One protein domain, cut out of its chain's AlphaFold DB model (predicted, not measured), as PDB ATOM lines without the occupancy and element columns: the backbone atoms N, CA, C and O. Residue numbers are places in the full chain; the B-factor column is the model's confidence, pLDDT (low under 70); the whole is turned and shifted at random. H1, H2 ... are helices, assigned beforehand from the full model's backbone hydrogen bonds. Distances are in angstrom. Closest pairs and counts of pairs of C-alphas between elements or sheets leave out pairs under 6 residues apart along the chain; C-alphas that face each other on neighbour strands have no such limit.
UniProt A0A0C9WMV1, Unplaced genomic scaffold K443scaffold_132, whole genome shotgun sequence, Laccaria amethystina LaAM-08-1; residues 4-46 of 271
ATOM      1  N   ASN A   4     156.392 204.854 196.390       89.88
ATOM      2  CA  ASN A   4     156.285 203.717 195.471       89.88
ATOM      3  C   ASN A   4     157.134 203.897 194.203       89.88
ATOM      4  O   ASN A   4     157.760 202.944 193.741       89.88
ATOM      5  N   SER A   5     157.221 205.118 193.666       86.69
ATOM      6  CA  SER A   5     158.072 205.414 192.506       86.69
ATOM      7  C   SER A   5     159.555 205.245 192.858       86.69
ATOM      8  O   SER A   5     160.291 204.552 192.153       86.69
ATOM      9  N   PHE A   6     159.969 205.763 194.022       89.62
ATOM     10  CA  PHE A   6     161.338 205.615 194.520       89.62
ATOM     11  C   PHE A   6     161.735 204.145 194.709       89.62
ATOM     12  O   PHE A   6     162.785 203.731 194.221       89.62
ATOM     13  N   LEU A   7     160.888 203.337 195.354       92.88
ATOM     14  CA  LEU A   7     161.171 201.915 195.586       92.88
ATOM     15  C   LEU A   7     161.305 201.120 194.282       92.88
ATOM     16  O   LEU A   7     162.131 200.215 194.200       92.88
ATOM     17  N   THR A   8     160.542 201.480 193.249       90.81
ATOM     18  CA  THR A   8     160.597 200.797 191.947       90.81
ATOM     19  C   THR A   8     161.926 201.060 191.231       90.81
ATOM     20  O   THR A   8     162.521 200.147 190.653       90.81
ATOM     21  N   VAL A   9     162.416 202.302 191.288       91.31
ATOM     22  CA  VAL A   9     163.711 202.691 190.705       91.31
ATOM     23  C   VAL A   9     164.870 202.135 191.537       91.31
ATOM     24  O   VAL A   9     165.773 201.501 190.987       91.31
ATOM     25  N   TYR A  10     164.816 202.300 192.862       93.19
ATOM     26  CA  TYR A  10     165.836 201.808 193.788       93.19
ATOM     27  C   TYR A  10     165.951 200.285 193.746       93.19
ATOM     28  O   TYR A  10     167.057 199.773 193.629       93.19
ATOM     29  N   GLY A  11     164.835 199.549 193.765       92.25
ATOM     30  CA  GLY A  11     164.842 198.085 193.749       92.25
ATOM     31  C   GLY A  11     165.551 197.515 192.520       92.25
ATOM     32  O   GLY A  11     166.386 196.621 192.650       92.25
ATOM     33  N   LYS A  12     165.308 198.086 191.331       92.31
ATOM     34  CA  LYS A  12     166.006 197.674 190.097       92.31
ATOM     35  C   LYS A  12     167.510 197.941 190.162       92.31
ATOM     36  O   LYS A  12     168.292 197.102 189.717       92.31
ATOM     37  N   ALA A  13     167.916 199.087 190.703       93.62
ATOM     38  CA  ALA A  13     169.329 199.411 190.887       93.62
ATOM     39  C   ALA A  13     169.986 198.505 191.944       93.62
ATOM     40  O   ALA A  13     171.083 198.000 191.724       93.62
ATOM     41  N   HIS A  14     169.290 198.237 193.049       91.31
ATOM     42  CA  HIS A  14     169.762 197.431 194.172       91.31
ATOM     43  C   HIS A  14     170.030 195.977 193.764       91.31
ATOM     44  O   HIS A  14     171.107 195.456 194.035       91.31
ATOM     45  N   VAL A  15     169.105 195.356 193.021       92.62
ATOM     46  CA  VAL A  15     169.272 193.988 192.494       92.62
ATOM     47  C   VAL A  15     170.437 193.902 191.503       92.62
ATOM     48  O   VAL A  15     171.166 192.916 191.495       92.62
ATOM     49  N   ARG A  16     170.649 194.939 190.681       92.19
ATOM     50  CA  ARG A  16     171.789 194.997 189.750       92.19
ATOM     51  C   ARG A  16     173.125 195.241 190.450       92.19
ATOM     52  O   ARG A  16     174.151 194.798 189.948       92.19
ATOM     53  N   ALA A  17     173.126 195.963 191.568       92.62
ATOM     54  CA  ALA A  17     174.337 196.299 192.308       92.62
ATOM     55  C   ALA A  17     174.785 195.174 193.256       92.62
ATOM     56  O   ALA A  17     175.988 194.954 193.401       92.62
ATOM     57  N   LEU A  18     173.848 194.446 193.875       92.12
ATOM     58  CA  LEU A  18     174.122 193.348 194.812       92.12
ATOM     59  C   LEU A  18     174.383 192.012 194.105       92.12
ATOM     60  O   LEU A  18     173.723 191.005 194.360       92.12
ATOM     61  N   THR A  19     175.374 191.991 193.220       95.56
ATOM     62  CA  THR A  19     175.882 190.737 192.658       95.56
ATOM     63  C   THR A  19     176.852 190.058 193.636       95.56
ATOM     64  O   THR A  19     177.514 190.745 194.424       95.56
ATOM     65  N   PRO A  20     176.990 188.718 193.603       92.38
ATOM     66  CA  PRO A  20     177.957 187.999 194.432       92.38
ATOM     67  C   PRO A  20     179.388 188.526 194.280       92.38
ATOM     68  O   PRO A  20     180.142 188.561 195.252       92.38
ATOM     69  N   GLU A  21     179.759 188.962 193.077       93.00
ATOM     70  CA  GLU A  21     181.068 189.530 192.767       93.00
ATOM     71  C   GLU A  21     181.268 190.874 193.471       93.00
ATOM     72  O   GLU A  21     182.302 191.074 194.107       93.00
ATOM     73  N   ASN A  22     180.270 191.765 193.432       94.00
ATOM     74  CA  ASN A  22     180.333 193.068 194.096       94.00
ATOM     75  C   ASN A  22     180.335 192.931 195.619       94.00
ATOM     76  O   ASN A  22     181.093 193.623 196.299       94.00
ATOM     77  N   ILE A  23     179.543 192.000 196.157       90.19
ATOM     78  CA  ILE A  23     179.514 191.699 197.593       90.19
ATOM     79  C   ILE A  23     180.883 191.173 198.046       90.19
ATOM     80  O   ILE A  23     181.456 191.675 199.014       90.19
ATOM     81  N   LYS A  24     181.463 190.210 197.316       89.75
ATOM     82  CA  LYS A  24     182.810 189.693 197.606       89.75
ATOM     83  C   LYS A  24     183.883 190.767 197.434       89.75
ATOM     84  O   LYS A  24     184.814 190.807 198.231       89.75
ATOM     85  N   ALA A  25     183.769 191.644 196.439       89.75
ATOM     86  CA  ALA A  25     184.698 192.755 196.242       89.75
ATOM     87  C   ALA A  25     184.638 193.767 197.400       89.75
ATOM     88  O   ALA A  25     185.686 194.203 197.879       89.75
ATOM     89  N   ALA A  26     183.437 194.084 197.892       88.56
ATOM     90  CA  ALA A  26     183.243 194.941 199.058       88.56
ATOM     91  C   ALA A  26     183.853 194.315 200.322       88.56
ATOM     92  O   ALA A  26     184.637 194.966 201.011       88.56
ATOM     93  N   PHE A  27     183.593 193.029 200.579       89.25
ATOM     94  CA  PHE A  27     184.196 192.326 201.716       89.25
ATOM     95  C   PHE A  27     185.708 192.128 201.585       89.25
ATOM     96  O   PHE A  27     186.415 192.112 202.591       89.25
ATOM     97  N   LYS A  28     186.233 192.032 200.362       88.00
ATOM     98  CA  LYS A  28     187.678 192.003 200.116       88.00
ATOM     99  C   LYS A  28     188.334 193.337 200.447       88.00
ATOM    100  O   LYS A  28     189.450 193.351 200.954       88.00
ATOM    101  N   LYS A  29     187.646 194.455 200.196       85.44
ATOM    102  CA  LYS A  29     188.128 195.791 200.569       85.44
ATOM    103  C   LYS A  29     188.163 196.003 202.078       85.44
ATOM    104  O   LYS A  29     189.098 196.631 202.556       85.44
ATOM    105  N   THR A  30     187.196 195.463 202.814       80.00
ATOM    106  CA  THR A  30     187.167 195.545 204.282       80.00
ATOM    107  C   THR A  30     188.000 194.463 204.973       80.00
ATOM    108  O   THR A  30     188.089 194.461 206.195       80.00
ATOM    109  N   GLY A  31     188.598 193.527 204.225       83.19
ATOM    110  CA  GLY A  31     189.346 192.401 204.792       83.19
ATOM    111  C   GLY A  31     188.470 191.342 205.468       83.19
ATOM    112  O   GLY A  31     188.986 190.469 206.155       83.19
ATOM    113  N   VAL A  32     187.149 191.398 205.279       85.12
ATOM    114  CA  VAL A  32     186.201 190.414 205.823       85.12
ATOM    115  C   VAL A  32     186.225 189.118 205.004       85.12
ATOM    116  O   VAL A  32     186.076 188.036 205.569       85.12
ATOM    117  N   TRP A  33     186.442 189.200 203.684       80.56
ATOM    118  CA  TRP A  33     186.537 188.022 202.813       80.56
ATOM    119  C   TRP A  33     187.584 188.165 201.692       80.56
ATOM    120  O   TRP A  33     187.411 189.001 200.803       80.56
ATOM    121  N   PRO A  34     188.612 187.297 201.638       83.19
ATOM    122  CA  PRO A  34     189.007 186.349 202.681       83.19
ATOM    123  C   PRO A  34     189.339 187.093 203.978       83.19
ATOM    124  O   PRO A  34     189.838 188.216 203.912       83.19
ATOM    125  N   PHE A  35     189.047 186.487 205.131       81.44
ATOM    126  CA  PHE A  35     189.327 187.109 206.425       81.44
ATOM    127  C   PHE A  35     190.822 187.424 206.538       81.44
ATOM    128  O   PHE A  35     191.659 186.520 206.523       81.44
ATOM    129  N   ASN A  36     191.149 188.712 206.612       81.94
ATOM    130  CA  ASN A  36     192.503 189.218 206.742       81.94
ATOM    131  C   ASN A  36     192.560 190.220 207.908       81.94
ATOM    132  O   ASN A  36     192.182 191.382 207.733       81.94
ATOM    133  N   PRO A  37     193.059 189.798 209.082       76.31
ATOM    134  CA  PRO A  37     193.111 190.642 210.274       76.31
ATOM    135  C   PRO A  37     194.080 191.826 210.143       76.31
ATOM    136  O   PRO A  37     193.987 192.767 210.921       76.31
ATOM    137  N   ASN A  38     194.963 191.831 209.139       80.69
ATOM    138  CA  ASN A  38     195.947 192.899 208.933       80.69
ATOM    139  C   ASN A  38     195.391 194.116 208.168       80.69
ATOM    140  O   ASN A  38     196.125 195.072 207.933       80.69
ATOM    141  N   VAL A  39     194.124 194.084 207.730       80.12
ATOM    142  CA  VAL A  39     193.498 195.195 206.985       80.12
ATOM    143  C   VAL A  39     193.086 196.345 207.905       80.12
ATOM    144  O   VAL A  39     193.125 197.497 207.488       80.12
ATOM    145  N   VAL A  40     192.715 196.047 209.152       77.25
ATOM    146  CA  VAL A  40     192.375 197.061 210.153       77.25
ATOM    147  C   VAL A  40     193.625 197.331 210.983       77.25
ATOM    148  O   VAL A  40     193.955 196.571 211.890       77.25
ATOM    149  N   THR A  41     194.357 198.388 210.640       82.94
ATOM    150  CA  THR A  41     195.557 198.779 211.390       82.94
ATOM    151  C   THR A  41     195.175 199.427 212.723       82.94
ATOM    152  O   THR A  41     194.078 199.965 212.879       82.94
ATOM    153  N   ALA A  42     196.092 199.419 213.694       79.12
ATOM    154  CA  ALA A  42     195.889 200.112 214.969       79.12
ATOM    155  C   ALA A  42     195.618 201.618 214.776       79.12
ATOM    156  O   ALA A  42     194.852 202.204 215.531       79.12
ATOM    157  N   GLU A  43     196.171 202.222 213.720       77.81
ATOM    158  CA  GLU A  43     195.887 203.606 213.329       77.81
ATOM    159  C   GLU A  43     194.439 203.806 212.861       77.81
ATOM    160  O   GLU A  43     193.834 204.823 213.180       77.81
ATOM    161  N   MET A  44     193.844 202.837 212.152       79.25
ATOM    162  CA  MET A  44     192.421 202.887 211.776       79.25
ATOM    163  C   MET A  44     191.483 202.708 212.976       79.25
ATOM    164  O   MET A  44     190.324 203.115 212.913       79.25
ATOM    165  N   LEU A  45     191.975 202.090 214.053       77.88
ATOM    166  CA  LEU A  45     191.289 201.973 215.343       77.88
ATOM    167  C   LEU A  45     191.624 203.126 216.294       77.88
ATOM    168  O   LEU A  45     191.099 203.155 217.409       77.88
ATOM    169  N   ALA A  46     192.489 204.060 215.885       75.69
ATOM    170  CA  ALA A  46     192.831 205.196 216.715       75.69
ATOM    171  C   ALA A  46     191.566 206.039 216.947       75.69
ATOM    172  O   ALA A  46     190.839 206.330 215.989       75.69
TER     173      ALA A  46
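What this domain is: This is residues 4 to 46 of the 271 residues of an uncharacterized protein of Laccaria amethystina LaAM-08-1 (UniProt A0A0C9WMV1). Two helices follow each other end to end and make a wide, open corner, with the longer, H1, as one arm and H2 as the other; beyond H2 a winding tail without a named element, residues 30 to 46, runs on to the far end. The printed part has 43 residues with two named helices, H1 then H2, and no named strand; the class is all helix. It is extended, with a radius of gyration of the C-alphas of 15.4 A, and flat, spanning 44 by 23 by 8 A.

Where its parts are: H1, residues 4 to 17, is 19.8 A long and begins at C-alpha 4 (156.285, 203.717, 195.471). H2, residues 20 to 29, is 14.2 A long and ends at C-alpha 29 (188.128, 195.791, 200.569).

How they stand to each other: H1 and H2 meet only through their link, which is tight, with 2 residues. Every O i to N i+4 pair is within hydrogen-bond range in H2, and 9 of 10 in H1. Residues 4 to 22, of which 4 to 17 belong to H1 and 20 to 22 to H2, stand free; residues 41 to 46 also stand free.

The domain as a whole: The two C-alphas farthest apart, those of Ser 5 and Ala 42, are 44.3 A apart. The printed part has no cut. Its mean pLDDT is 86.8, and no printed residue is under 70.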